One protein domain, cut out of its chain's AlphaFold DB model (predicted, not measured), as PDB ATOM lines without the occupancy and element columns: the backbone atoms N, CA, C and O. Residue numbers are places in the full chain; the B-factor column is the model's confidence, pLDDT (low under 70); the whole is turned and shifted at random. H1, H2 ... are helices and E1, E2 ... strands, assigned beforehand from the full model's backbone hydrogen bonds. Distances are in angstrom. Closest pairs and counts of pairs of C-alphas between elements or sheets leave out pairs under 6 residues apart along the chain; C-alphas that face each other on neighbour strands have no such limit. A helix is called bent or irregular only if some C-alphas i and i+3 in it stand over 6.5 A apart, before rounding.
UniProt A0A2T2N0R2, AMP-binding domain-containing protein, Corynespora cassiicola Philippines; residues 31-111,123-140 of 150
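This is residues 31 to 111 and 123 to 140 of the 150 residues of the protein "AMP-binding domain-containing protein" of Corynespora cassiicola Philippines (UniProt A0A2T2N0R2). A small parallel sheet of three short strands, E2, E3 and E4, runs through the middle of the domain, with helices H2, H3 and H4 grouped toward one end of the long axis and helix H1 with the short strand E1 toward the other. Residues 54 to 62 cross from E1 to H2, and residues 130 to 140, after E4, run back toward the end where H1 lies. The printed part has 99 residues, with four named helices and four named strands in the order H1 E1 H2 E2 H3 H4 E3 E4; the class is mixed, helices and strands. The whole is compact, with a radius of gyration of the C-alphas of 13.1 A and spans of 37 by 26 by 23 A.

H1, residues 35 to 48, and E1, residues 51 to 53, come closest at the C-alphas of Asp 41 and Cys 52, 6.0 A apart. E1 pairs with no named strand. H2 is residues 63 to 72, and H1 and H2 are apart. The sheet has the order E2, residues 77 to 80, E3, residues 105 to 108, and E4, residues 126 to 129. H1 only grazes it, with residues 36 to 41; the closest C-alphas of H1 and E2 are those of Met 40 and Ser 79, 7.0 A. E2 and E3 are parallel at 24 degrees, with N 107 and O 78 at 2.7 A. E3 and E4 are parallel at 22 degrees, with N 106 and O 126 at 2.8 A. H3, residues 82 to 89, is over E3 at a height over the sheet of 10.4 A and runs along the strands, at 18 degrees to E3 on the local plane. E2, H3, H4 and E3 make a strand-helix-strand unit, two parallel neighbour strands with helices between, and its crossover is right-handed. H4, residues 92 to 99, only just grazes the sheet, with residues 98 to 99. H2 touches H4, closest at the C-alphas of Glu 67 and Val 94, 5.8 A, the same way at a steep tilt of 36 degrees, only just past shallow. H2 is not on the sheet. H3 and H4 touch only at the corner, and only just, with 3 pairs of C-alphas within 8 A, the closest those of Leu 88 and Leu 95, 6.0 A. Every O i to N i+4 pair is within hydrogen-bond range in H2 and H3; in H1 8 of 10 are, and in H4 1 of 4, beside 4 of 5 O i to N i+3 pairs.

H1 begins at C-alpha 35 at (6.567, -34.585, 25.069) and is 18.0 A long; it is irregular, but only just, with C-alphas 41 and 44 6.8 A apart. H2 is 14.3 A long. E2 begins at C-alpha 77 at (13.741, -21.037, 33.939), and E4 ends at C-alpha 129 at (20.786, -32.509, 32.649).

The two C-alphas farthest apart are those of Asp 93 and Glu 135, 37.3 A. Residues 112 to 122 are not printed, and C-alphas 111 and 123 are 20.4 A apart across this cut, which lies in the link from E3 to E4. Of the links that are printed whole, none is long. The mean pLDDT of the printed part is 93.2, and no printed residue is under 70.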
ATOM      1  N   PRO A  31       9.165 -27.885  20.478       90.75
ATOM      2  CA  PRO A  31       7.858 -27.797  19.842       90.75
ATOM      3  C   PRO A  31       6.752 -28.360  20.745       90.75
ATOM      4  O   PRO A  31       6.951 -29.369  21.420       90.75
ATOM      5  N   MET A  32       5.545 -27.796  20.654       89.69
ATOM      6  CA  MET A  32       4.372 -28.251  21.422       89.69
ATOM      7  C   MET A  32       3.922 -29.686  21.100       89.69
ATOM      8  O   MET A  32       3.170 -30.279  21.864       89.69
ATOM      9  N   CYS A  33       4.361 -30.262  19.977       89.81
ATOM     10  CA  CYS A  33       4.108 -31.666  19.640       89.81
ATOM     11  C   CYS A  33       5.110 -32.641  20.288       89.81
ATOM     12  O   CYS A  33       4.920 -33.853  20.209       89.81
ATOM     13  N   HIS A  34       6.174 -32.135  20.915       91.12
ATOM     14  CA  HIS A  34       7.161 -32.938  21.627       91.12
ATOM     15  C   HIS A  34       6.748 -33.108  23.096       91.12
ATOM     16  O   HIS A  34       6.302 -32.152  23.729       91.12
ATOM     17  N   GLY A  35       6.957 -34.296  23.679       92.12
ATOM     18  CA  GLY A  35       6.567 -34.585  25.069       92.12
ATOM     19  C   GLY A  35       7.159 -33.596  26.082       92.12
ATOM     20  O   GLY A  35       6.437 -33.067  26.923       92.12
ATOM     21  N   ALA A  36       8.446 -33.257  25.941       92.56
ATOM     22  CA  ALA A  36       9.084 -32.223  26.761       92.56
ATOM     23  C   ALA A  36       8.446 -30.831  26.592       92.56
ATOM     24  O   ALA A  36       8.353 -30.108  27.577       92.56
ATOM     25  N   GLY A  37       7.967 -30.479  25.391       93.56
ATOM     26  CA  GLY A  37       7.248 -29.223  25.151       93.56
ATOM     27  C   GLY A  37       5.930 -29.196  25.916       93.56
ATOM     28  O   GLY A  37       5.713 -28.322  26.739       93.56
ATOM     29  N   ILE A  38       5.102 -30.238  25.785       93.75
ATOM     30  CA  ILE A  38       3.849 -30.351  26.556       93.75
ATOM     31  C   ILE A  38       4.112 -30.260  28.069       93.75
ATOM     32  O   ILE A  38       3.390 -29.573  28.794       93.75
ATOM     33  N   ILE A  39       5.154 -30.933  28.564       93.19
ATOM     34  CA  ILE A  39       5.499 -30.907  29.988       93.19
ATOM     35  C   ILE A  39       5.936 -29.504  30.425       93.19
ATOM     36  O   ILE A  39       5.400 -28.991  31.404       93.19
ATOM     37  N   MET A  40       6.889 -28.888  29.727       94.56
ATOM     38  CA  MET A  40       7.517 -27.636  30.162       94.56
ATOM     39  C   MET A  40       6.682 -26.392  29.848       94.56
ATOM     40  O   MET A  40       6.766 -25.427  30.599       94.56
ATOM     41  N   ASP A  41       5.852 -26.422  28.803       95.25
ATOM     42  CA  ASP A  41       5.026 -25.283  28.380       95.25
ATOM     43  C   ASP A  41       3.600 -25.304  28.948       95.25
ATOM     44  O   ASP A  41       2.932 -24.272  28.986       95.25
ATOM     45  N   ILE A  42       3.104 -26.464  29.399       94.56
ATOM     46  CA  ILE A  42       1.737 -26.590  29.937       94.56
ATOM     47  C   ILE A  42       1.755 -27.146  31.354       94.56
ATOM     48  O   ILE A  42       1.300 -26.487  32.288       94.56
ATOM     49  N   LEU A  43       2.259 -28.368  31.532       93.38
ATOM     50  CA  LEU A  43       2.055 -29.093  32.788       93.38
ATOM     51  C   LEU A  43       2.813 -28.453  33.952       93.38
ATOM     52  O   LEU A  43       2.238 -28.252  35.019       93.38
ATOM     53  N   MET A  44       4.083 -28.104  33.749       93.06
ATOM     54  CA  MET A  44       4.893 -27.476  34.785       93.06
ATOM     55  C   MET A  44       4.412 -26.056  35.125       93.06
ATOM     56  O   MET A  44       4.280 -25.780  36.318       93.06
ATOM     57  N   PRO A  45       4.066 -25.184  34.152       95.81
ATOM     58  CA  PRO A  45       3.458 -23.891  34.447       95.81
ATOM     59  C   PRO A  45       2.180 -23.979  35.270       95.81
ATOM     60  O   PRO A  45       2.083 -23.324  36.303       95.81
ATOM     61  N   VAL A  46       1.241 -24.843  34.871       94.50
ATOM     62  CA  VAL A  46      -0.014 -25.040  35.611       94.50
ATOM     63  C   VAL A  46       0.259 -25.572  37.012       94.50
ATOM     64  O   VAL A  46      -0.369 -25.146  37.977       94.50
ATOM     65  N   HIS A  47       1.202 -26.503  37.146       91.12
ATOM     66  CA  HIS A  47       1.478 -27.112  38.432       91.12
ATOM     67  C   HIS A  47       2.162 -26.128  39.394       91.12
ATOM     68  O   HIS A  47       1.811 -26.102  40.576       91.12
ATOM     69  N   TYR A  48       3.158 -25.356  38.933       93.38
ATOM     70  CA  TYR A  48       4.021 -24.459  39.734       93.38
ATOM     71  C   TYR A  48       3.581 -22.994  39.762       93.38
ATOM     72  O   TYR A  48       4.304 -22.193  40.344       93.38
ATOM     73  N   ASP A  49       2.411 -22.658  39.211       96.12
ATOM     74  CA  ASP A  49       1.931 -21.272  39.115       96.12
ATOM     75  C   ASP A  49       2.941 -20.375  38.371       96.12
ATOM     76  O   ASP A  49       3.333 -19.306  38.835       96.12
ATOM     77  N   LEU A  50       3.434 -20.860  37.226       97.50
ATOM     78  CA  LEU A  50       4.408 -20.143  36.398       97.50
ATOM     79  C   LEU A  50       3.733 -19.398  35.254       97.50
ATOM     80  O   LEU A  50       2.716 -19.830  34.712       97.50
ATOM     81  N   THR A  51       4.402 -18.353  34.780       97.88
ATOM     82  CA  THR A  51       4.101 -17.751  33.480       97.88
ATOM     83  C   THR A  51       4.916 -18.440  32.390       97.88
ATOM     84  O   THR A  51       6.145 -18.401  32.404       97.88
ATOM     85  N   CYS A  52       4.243 -19.048  31.415       97.12
ATOM     86  CA  CYS A  52       4.905 -19.629  30.250       97.12
ATOM     87  C   CYS A  52       5.038 -18.600  29.122       97.12
ATOM     88  O   CYS A  52       4.046 -18.025  28.674       97.12
ATOM     89  N   VAL A  53       6.260 -18.400  28.629       96.25
ATOM     90  CA  VAL A  53       6.538 -17.619  27.422       96.25
ATOM     91  C   VAL A  53       6.638 -18.579  26.248       96.25
ATOM     92  O   VAL A  53       7.540 -19.410  26.198       96.25
ATOM     93  N   LEU A  54       5.731 -18.437  25.285       92.94
ATOM     94  CA  LEU A  54       5.766 -19.211  24.049       92.94
ATOM     95  C   LEU A  54       6.538 -18.455  22.970       92.94
ATOM     96  O   LEU A  54       6.332 -17.258  22.750       92.94
ATOM     97  N   GLY A  55       7.421 -19.174  22.282       85.38
ATOM     98  CA  GLY A  55       8.061 -18.672  21.073       85.38
ATOM     99  C   GLY A  55       7.060 -18.502  19.919       85.38
ATOM    100  O   GLY A  55       5.941 -19.019  19.972       85.38
ATOM    101  N   PRO A  56       7.443 -17.797  18.844       85.75
ATOM    102  CA  PRO A  56       6.608 -17.664  17.655       85.75
ATOM    103  C   PRO A  56       6.358 -19.043  17.015       85.75
ATOM    104  O   PRO A  56       7.314 -19.805  16.865       85.75
ATOM    105  N   PRO A  57       5.126 -19.364  16.582       80.94
ATOM    106  CA  PRO A  57       4.735 -20.728  16.199       80.94
ATOM    107  C   PRO A  57       5.507 -21.304  15.002       80.94
ATOM    108  O   PRO A  57       5.636 -22.517  14.878       80.94
ATOM    109  N   GLU A  58       6.035 -20.448  14.130       85.12
ATOM    110  CA  GLU A  58       6.734 -20.848  12.900       85.12
ATOM    111  C   GLU A  58       8.260 -20.730  13.009       85.12
ATOM    112  O   GLU A  58       8.984 -21.026  12.058       85.12
ATOM    113  N   ILE A  59       8.776 -20.288  14.161       87.31
ATOM    114  CA  ILE A  59      10.208 -20.068  14.352       87.31
ATOM    115  C   ILE A  59      10.767 -21.165  15.247       87.31
ATOM    116  O   ILE A  59      10.505 -21.214  16.447       87.31
ATOM    117  N   ILE A  60      11.617 -22.012  14.665       89.88
ATOM    118  CA  ILE A  60      12.418 -22.954  15.445       89.88
ATOM    119  C   ILE A  60      13.384 -22.157  16.322       89.88
ATOM    120  O   ILE A  60      14.176 -21.343  15.828       89.88
ATOM    121  N   ALA A  61      13.334 -22.432  17.626       94.25
ATOM    122  CA  ALA A  61      14.198 -21.817  18.616       94.25
ATOM    123  C   ALA A  61      15.681 -21.933  18.223       94.25
ATOM    124  O   ALA A  61      16.194 -22.997  17.870       94.25
ATOM    125  N   ASN A  62      16.381 -20.808  18.291       95.50
ATOM    126  CA  ASN A  62      17.787 -20.676  17.927       95.50
ATOM    127  C   ASN A  62      18.455 -19.606  18.800       95.50
ATOM    128  O   ASN A  62      17.780 -18.916  19.563       95.50
ATOM    129  N   ILE A  63      19.773 -19.446  18.678       96.44
ATOM    130  CA  ILE A  63      20.549 -18.524  19.520       96.44
ATOM    131  C   ILE A  63      20.075 -17.069  19.406       96.44
ATOM    132  O   ILE A  63      19.956 -16.404  20.428       96.44
ATOM    133  N   LEU A  64      19.699 -16.601  18.212       94.62
ATOM    134  CA  LEU A  64      19.144 -15.251  18.038       94.62
ATOM    135  C   LEU A  64      17.803 -15.081  18.766       94.62
ATOM    136  O   LEU A  64      17.478 -14.000  19.252       94.62
ATOM    137  N   SER A  65      17.011 -16.149  18.843       94.62
ATOM    138  CA  SER A  65      15.750 -16.147  19.589       94.62
ATOM    139  C   SER A  65      16.013 -16.114  21.095       94.62
ATOM    140  O   SER A  65      15.378 -15.330  21.795       94.62
ATOM    141  N   ILE A  66      16.992 -16.887  21.584       95.62
ATOM    142  CA  ILE A  66      17.431 -16.838  22.988       95.62
ATOM    143  C   ILE A  66      17.926 -15.442  23.350       95.62
ATOM    144  O   ILE A  66      17.471 -14.876  24.335       95.62
ATOM    145  N   GLU A  67      18.785 -14.847  22.526       95.62
ATOM    146  CA  GLU A  67      19.299 -13.497  22.747       95.62
ATOM    147  C   GLU A  67      18.171 -12.463  22.896       95.62
ATOM    148  O   GLU A  67      18.168 -11.677  23.845       95.62
ATOM    149  N   LYS A  68      17.174 -12.502  22.004       94.38
ATOM    150  CA  LYS A  68      16.000 -11.621  22.074       94.38
ATOM    151  C   LYS A  68      15.160 -11.868  23.327       94.38
ATOM    152  O   LYS A  68      14.707 -10.914  23.958       94.38
ATOM    153  N   LEU A  69      14.942 -13.130  23.694       94.75
ATOM    154  CA  LEU A  69      14.139 -13.510  24.856       94.75
ATOM    155  C   LEU A  69      14.805 -13.099  26.170       94.75
ATOM    156  O   LEU A  69      14.136 -12.549  27.040       94.75
ATOM    157  N   VAL A  70      16.122 -13.273  26.290       94.00
ATOM    158  CA  VAL A  70      16.886 -12.823  27.464       94.00
ATOM    159  C   VAL A  70      16.702 -11.321  27.696       94.00
ATOM    160  O   VAL A  70      16.583 -10.881  28.835       94.00
ATOM    161  N   GLN A  71      16.622 -10.534  26.622       91.50
ATOM    162  CA  GLN A  71      16.465  -9.081  26.700       91.50
ATOM    163  C   GLN A  71      15.028  -8.618  26.975       91.50
ATOM    164  O   GLN A  71      14.840  -7.502  27.453       91.50
ATOM    165  N   SER A  72      14.016  -9.432  26.661       91.19
ATOM    166  CA  SER A  72      12.618  -8.975  26.618       91.19
ATOM    167  C   SER A  72      11.664  -9.709  27.560       91.19
ATOM    168  O   SER A  72      10.652  -9.130  27.948       91.19
ATOM    169  N   ALA A  73      11.966 -10.947  27.961       88.56
ATOM    170  CA  ALA A  73      10.961 -11.858  28.514       88.56
ATOM    171  C   ALA A  73      11.136 -12.219  30.003       88.56
ATOM    172  O   ALA A  73      10.374 -13.035  30.508       88.56
ATOM    173  N   ARG A  74      12.091 -11.615  30.729       94.81
ATOM    174  CA  ARG A  74      12.331 -11.844  32.179       94.81
ATOM    175  C   ARG A  74      12.280 -13.330  32.597       94.81
ATOM    176  O   ARG A  74      11.771 -13.648  33.666       94.81
ATOM    177  N   ILE A  75      12.826 -14.221  31.773       97.81
ATOM    178  CA  ILE A  75      12.762 -15.674  31.980       97.81
ATOM    179  C   ILE A  75      13.663 -16.096  33.145       97.81
ATOM    180  O   ILE A  75      14.854 -15.784  33.171       97.81
ATOM    181  N   ASN A  76      13.094 -16.838  34.092       97.94
ATOM    182  CA  ASN A  76      13.797 -17.427  35.227       97.94
ATOM    183  C   ASN A  76      14.341 -18.818  34.884       97.94
ATOM    184  O   ASN A  76      15.466 -19.160  35.258       97.94
ATOM    185  N   ILE A  77      13.519 -19.614  34.196       98.12
ATOM    186  CA  ILE A  77      13.741 -21.037  33.939       98.12
ATOM    187  C   ILE A  77      13.785 -21.270  32.434       98.12
ATOM    188  O   ILE A  77      12.852 -20.926  31.711       98.12
ATOM    189  N   TRP A  78      14.854 -21.896  31.960       97.94
ATOM    190  CA  TRP A  78      15.024 -22.201  30.546       97.94
ATOM    191  C   TRP A  78      14.931 -23.705  30.327       97.94
ATOM    192  O   TRP A  78      15.716 -24.448  30.901       97.94
ATOM    193  N   SER A  79      14.025 -24.174  29.477       97.31
ATOM    194  CA  SER A  79      14.050 -25.543  28.968       97.31
ATOM    195  C   SER A  79      14.604 -25.542  27.550       97.31
ATOM    196  O   SER A  79      14.079 -24.860  26.670       97.31
ATOM    197  N   MET A  80      15.703 -26.260  27.328       96.69
ATOM    198  CA  MET A  80      16.417 -26.235  26.054       96.69
ATOM    199  C   MET A  80      16.683 -27.639  25.517       96.69
ATOM    200  O   MET A  80      17.013 -28.564  26.258       96.69
ATOM    201  N   VAL A  81      16.602 -27.773  24.193       95.31
ATOM    202  CA  VAL A  81      17.142 -28.935  23.477       95.31
ATOM    203  C   VAL A  81      18.677 -28.938  23.559       95.31
ATOM    204  O   VAL A  81      19.284 -27.860  23.597       95.31
ATOM    205  N   PRO A  82      19.346 -30.106  23.497       95.31
ATOM    206  CA  PRO A  82      20.796 -30.200  23.682       95.31
ATOM    207  C   PRO A  82      21.575 -29.394  22.641       95.31
ATOM    208  O   PRO A  82      22.538 -28.714  22.978       95.31
ATOM    209  N   LEU A  83      21.093 -29.380  21.393       95.19
ATOM    210  CA  LEU A  83      21.674 -28.587  20.304       95.19
ATOM    211  C   LEU A  83      21.741 -27.087  20.627       95.19
ATOM    212  O   LEU A  83      22.640 -26.390  20.161       95.19
ATOM    213  N   LEU A  84      20.775 -26.561  21.384       96.75
ATOM    214  CA  LEU A  84      20.741 -25.143  21.720       96.75
ATOM    215  C   LEU A  84      21.728 -24.816  22.840       96.75
ATOM    216  O   LEU A  84      22.383 -23.782  22.770       96.75
ATOM    217  N   VAL A  85      21.886 -25.719  23.813       97.00
ATOM    218  CA  VAL A  85      22.917 -25.614  24.858       97.00
ATOM    219  C   VAL A  85      24.316 -25.723  24.260       97.00
ATOM    220  O   VAL A  85      25.189 -24.940  24.616       97.00
ATOM    221  N   ASP A  86      24.517 -26.633  23.306       96.56
ATOM    222  CA  ASP A  86      25.780 -26.771  22.580       96.56
ATOM    223  C   ASP A  86      26.158 -25.461  21.869       96.56
ATOM    224  O   ASP A  86      27.196 -24.864  22.149       96.56
ATOM    225  N   LYS A  87      25.240 -24.922  21.054       96.75
ATOM    226  CA  LYS A  87      25.433 -23.625  20.387       96.75
ATOM    227  C   LYS A  87      25.649 -22.474  21.370       96.75
ATOM    228  O   LYS A  87      26.427 -21.569  21.081       96.75
ATOM    229  N   LEU A  88      24.968 -22.486  22.514       97.25
ATOM    230  CA  LEU A  88      25.115 -21.456  23.536       97.25
ATOM    231  C   LEU A  88      26.516 -21.489  24.162       97.25
ATOM    232  O   LEU A  88      27.102 -20.433  24.386       97.25
ATOM    233  N   GLY A  89      27.085 -22.681  24.370       96.12
ATOM    234  CA  GLY A  89      28.471 -22.858  24.819       96.12
ATOM    235  C   GLY A  89      29.510 -22.323  23.830       96.12
ATOM    236  O   GLY A  89      30.600 -21.927  24.239       96.12
ATOM    237  N   GLU A  90      29.155 -22.244  22.547       96.31
ATOM    238  CA  GLU A  90      29.977 -21.647  21.487       96.31
ATOM    239  C   GLU A  90      29.631 -20.175  21.196       96.31
ATOM    240  O   GLU A  90      30.204 -19.579  20.286       96.31
ATOM    241  N   THR A  91      28.729 -19.557  21.973       97.00
ATOM    242  CA  THR A  91      28.327 -18.147  21.797       97.00
ATOM    243  C   THR A  91      28.454 -17.342  23.105       97.00
ATOM    244  O   THR A  91      27.437 -17.021  23.731       97.00
ATOM    245  N   PRO A  92      29.682 -16.981  23.535       95.81
ATOM    246  CA  PRO A  92      29.931 -16.319  24.822       95.81
ATOM    247  C   PRO A  92      29.119 -15.035  25.026       95.81
ATOM    248  O   PRO A  92      28.542 -14.837  26.091       95.81
ATOM    249  N   ASP A  93      28.979 -14.218  23.980       96.19
ATOM    250  CA  ASP A  93      28.284 -12.927  24.037       96.19
ATOM    251  C   ASP A  93      26.796 -13.063  24.405       96.19
ATOM    252  O   ASP A  93      26.213 -12.178  25.033       96.19
ATOM    253  N   VAL A  94      26.161 -14.170  24.003       96.50
ATOM    254  CA  VAL A  94      24.762 -14.475  24.344       96.50
ATOM    255  C   VAL A  94      24.688 -15.173  25.697       96.50
ATOM    256  O   VAL A  94      23.812 -14.852  26.501       96.50
ATOM    257  N   LEU A  95      25.620 -16.086  25.977       97.25
ATOM    258  CA  LEU A  95      25.699 -16.793  27.252       97.25
ATOM    259  C   LEU A  95      25.893 -15.830  28.433       97.25
ATOM    260  O   LEU A  95      25.222 -15.969  29.452       97.25
ATOM    261  N   ASP A  96      26.734 -14.808  28.296       96.38
ATOM    262  CA  ASP A  96      26.960 -13.832  29.365       96.38
ATOM    263  C   ASP A  96      25.705 -13.017  29.703       96.38
ATOM    264  O   ASP A  96      25.521 -12.606  30.851       96.38
ATOM    265  N   LYS A  97      24.772 -12.848  28.758       95.62
ATOM    266  CA  LYS A  97      23.486 -12.184  29.031       95.62
ATOM    267  C   LYS A  97      22.613 -13.008  29.980       95.62
ATOM    268  O   LYS A  97      21.886 -12.429  30.783       95.62
ATOM    269  N   LEU A  98      22.730 -14.338  29.948       95.88
ATOM    270  CA  LEU A  98      22.036 -15.253  30.863       95.88
ATOM    271  C   LEU A  98      22.603 -15.226  32.288       95.88
ATOM    272  O   LEU A  98      21.951 -15.717  33.203       95.88
ATOM    273  N   ARG A  99      23.792 -14.647  32.506       94.25
ATOM    274  CA  ARG A  99      24.338 -14.433  33.857       94.25
ATOM    275  C   ARG A  99      23.504 -13.430  34.652       94.25
ATOM    276  O   ARG A  99      23.468 -13.487  35.880       94.25
ATOM    277  N   SER A 100      22.892 -12.471  33.960       88.06
ATOM    278  CA  SER A 100      22.130 -11.407  34.604       88.06
ATOM    279  C   SER A 100      20.764 -11.927  35.070       88.06
ATOM    280  O   SER A 100      20.127 -12.705  34.353       88.06
ATOM    281  N   PRO A 101      20.271 -11.484  36.244       91.00
ATOM    282  CA  PRO A 101      18.913 -11.787  36.676       91.00
ATOM    283  C   PRO A 101      17.887 -11.416  35.592       91.00
ATOM    284  O   PRO A 101      18.054 -10.391  34.925       91.00
ATOM    285  N   PRO A 102      16.808 -12.201  35.424       95.50
ATOM    286  CA  PRO A 102      16.292 -13.176  36.391       95.50
ATOM    287  C   PRO A 102      16.647 -14.647  36.114       95.50
ATOM    288  O   PRO A 102      16.143 -15.513  36.825       95.50
ATOM    289  N   SER A 103      17.492 -14.947  35.125       97.06
ATOM    290  CA  SER A 103      17.842 -16.330  34.765       97.06
ATOM    291  C   SER A 103      18.484 -17.081  35.935       97.06
ATOM    292  O   SER A 103      19.409 -16.571  36.566       97.06
ATOM    293  N   ARG A 104      18.016 -18.305  36.218       95.94
ATOM    294  CA  ARG A 104      18.512 -19.126  37.342       95.94
ATOM    295  C   ARG A 104      19.150 -20.437  36.909       95.94
ATOM    296  O   ARG A 104      20.236 -20.769  37.382       95.94
ATOM    297  N   PHE A 105      18.501 -21.174  36.013       96.94
ATOM    298  CA  PHE A 105      19.023 -22.443  35.514       96.94
ATOM    299  C   PHE A 105      18.433 -22.818  34.153       96.94
ATOM    300  O   PHE A 105      17.400 -22.295  33.724       96.94
ATOM    301  N   ILE A 106      19.113 -23.751  33.492       97.44
ATOM    302  CA  ILE A 106      18.707 -24.387  32.245       97.44
ATOM    303  C   ILE A 106      18.419 -25.858  32.529       97.44
ATOM    304  O   ILE A 106      19.290 -26.581  32.998       97.44
ATOM    305  N   CYS A 107      17.225 -26.323  32.196       96.62
ATOM    306  CA  CYS A 107      16.892 -27.731  32.068       96.62
ATOM    307  C   CYS A 107      17.187 -28.176  30.632       96.62
ATOM    308  O   CYS A 107      16.460 -27.808  29.706       96.62
ATOM    309  N   VAL A 108      18.240 -28.969  30.441       95.69
ATOM    310  CA  VAL A 108      18.533 -29.608  29.151       95.69
ATOM    311  C   VAL A 108      17.974 -31.026  29.155       95.69
ATOM    312  O   VAL A 108      18.082 -31.721  30.158       95.69
ATOM    313  N   SER A 109      17.315 -31.445  28.075       93.38
ATOM    314  CA  SER A 109      16.732 -32.793  27.976       93.38
ATOM    315  C   SER A 109      16.557 -33.224  26.522       93.38
ATOM    316  O   SER A 109      16.740 -32.422  25.612       93.38
ATOM    317  N   GLY A 110      16.176 -34.481  26.281       88.38
ATOM    318  CA  GLY A 110      15.816 -34.964  24.941       88.38
ATOM    319  C   GLY A 110      16.992 -35.415  24.068       88.38
ATOM    320  O   GLY A 110      16.817 -35.619  22.870       88.38
ATOM    321  N   GLY A 111      18.183 -35.581  24.644       87.94
ATOM    322  CA  GLY A 111      19.348 -36.142  23.962       87.94
ATOM    323  C   GLY A 111      20.650 -35.870  24.711       87.94
ATOM    324  O   GLY A 111      20.651 -35.222  25.755       87.94
ATOM    325  N   GLY A 123      29.207 -23.266  33.647       95.50
ATOM    326  CA  GLY A 123      30.041 -22.314  34.393       95.50
ATOM    327  C   GLY A 123      29.411 -20.922  34.564       95.50
ATOM    328  O   GLY A 123      29.716 -20.216  35.527       95.50
ATOM    329  N   VAL A 124      28.489 -20.533  33.677       96.12
ATOM    330  CA  VAL A 124      27.799 -19.231  33.711       96.12
ATOM    331  C   VAL A 124      26.439 -19.336  34.392       96.12
ATOM    332  O   VAL A 124      26.176 -18.612  35.349       96.12
ATOM    333  N   LEU A 125      25.605 -20.275  33.947       96.38
ATOM    334  CA  LEU A 125      24.260 -20.516  34.463       96.38
ATOM    335  C   LEU A 125      24.093 -22.011  34.726       96.38
ATOM    336  O   LEU A 125      24.485 -22.815  33.889       96.38
ATOM    337  N   ARG A 126      23.529 -22.405  35.874       96.06
ATOM    338  CA  ARG A 126      23.398 -23.826  36.240       96.06
ATOM    339  C   ARG A 126      22.653 -24.598  35.147       96.06
ATOM    340  O   ARG A 126      21.540 -24.229  34.790       96.06
ATOM    341  N   VAL A 127      23.243 -25.686  34.662       96.19
ATOM    342  CA  VAL A 127      22.603 -26.643  33.753       96.19
ATOM    343  C   VAL A 127      22.197 -27.877  34.553       96.19
ATOM    344  O   VAL A 127      23.016 -28.458  35.262       96.19
ATOM    345  N   LEU A 128      20.928 -28.256  34.443       95.00
ATOM    346  CA  LEU A 128      20.347 -29.491  34.948       95.00
ATOM    347  C   LEU A 128      20.138 -30.419  33.753       95.00
ATOM    348  O   LEU A 128      19.302 -30.134  32.891       95.00
ATOM    349  N   ASN A 129      20.916 -31.497  33.689       92.81
ATOM    350  CA  ASN A 129      20.786 -32.509  32.649       92.81
ATOM    351  C   ASN A 129      19.672 -33.485  33.031       92.81
ATOM    352  O   ASN A 129      19.849 -34.323  33.910       92.81
ATOM    353  N   LEU A 130      18.499 -33.327  32.423       92.81
ATOM    354  CA  LEU A 130      17.329 -34.132  32.740       92.81
ATOM    355  C   LEU A 130      17.228 -35.320  31.790       92.81
ATOM    356  O   LEU A 130      17.099 -35.162  30.571       92.81
ATOM    357  N   THR A 131      17.172 -36.508  32.376       89.56
ATOM    358  CA  THR A 131      16.851 -37.741  31.665       89.56
ATOM    359  C   THR A 131      15.360 -38.017  31.775       89.56
ATOM    360  O   THR A 131      14.758 -37.909  32.844       89.56
ATOM    361  N   GLY A 132      14.737 -38.368  30.657       88.19
ATOM    362  CA  GLY A 132      13.322 -38.689  30.640       88.19
ATOM    363  C   GLY A 132      12.877 -39.309  29.330       88.19
ATOM    364  O   GLY A 132      13.539 -39.163  28.302       88.19
ATOM    365  N   THR A 133      11.734 -39.982  29.374       88.62
ATOM    366  CA  THR A 133      11.032 -40.480  28.186       88.62
ATOM    367  C   THR A 133       9.613 -39.930  28.165       88.62
ATOM    368  O   THR A 133       9.133 -39.389  29.162       88.62
ATOM    369  N   THR A 134       8.914 -40.059  27.040       86.50
ATOM    370  CA  THR A 134       7.505 -39.648  26.967       86.50
ATOM    371  C   THR A 134       6.652 -40.422  27.982       86.50
ATOM    372  O   THR A 134       5.762 -39.849  28.601       86.50
ATOM    373  N   GLU A 135       6.959 -41.702  28.200       87.50
ATOM    374  CA  GLU A 135       6.259 -42.611  29.110       87.50
ATOM    375  C   GLU A 135       6.630 -42.383  30.584       87.50
ATOM    376  O   GLU A 135       5.770 -42.471  31.459       87.50
ATOM    377  N   GLY A 136       7.908 -42.104  30.865       83.25
ATOM    378  CA  GLY A 136       8.452 -41.940  32.220       83.25
ATOM    379  C   GLY A 136       8.513 -40.492  32.713       83.25
ATOM    380  O   GLY A 136       8.790 -40.251  33.890       83.25
ATOM    381  N   LEU A 137       8.242 -39.523  31.831       84.56
ATOM    382  CA  LEU A 137       8.422 -38.089  32.068       84.56
ATOM    383  C   LEU A 137       9.857 -37.793  32.556       84.56
ATOM    384  O   LEU A 137      10.797 -38.486  32.182       84.56
ATOM    385  N   PHE A 138      10.032 -36.770  33.399       83.12
ATOM    386  CA  PHE A 138      11.304 -36.420  34.054       83.12
ATOM    387  C   PHE A 138      11.374 -36.913  35.510       83.12
ATOM    388  O   PHE A 138      11.959 -36.247  36.373       83.12
ATOM    389  N   ILE A 139      10.707 -38.023  35.832       77.56
ATOM    390  CA  ILE A 139      10.606 -38.505  37.215       77.56
ATOM    391  C   ILE A 139      11.980 -38.979  37.705       77.56
ATOM    392  O   ILE A 139      12.678 -39.700  37.005       77.56
ATOM    393  N   GLY A 140      12.346 -38.585  38.927       79.69
ATOM    394  CA  GLY A 140      13.552 -39.073  39.603       79.69
ATOM    395  C   GLY A 140      14.836 -38.294  39.316       79.69
ATOM    396  O   GLY A 140      15.867 -38.641  39.876       79.69
TER     397      GLY A 140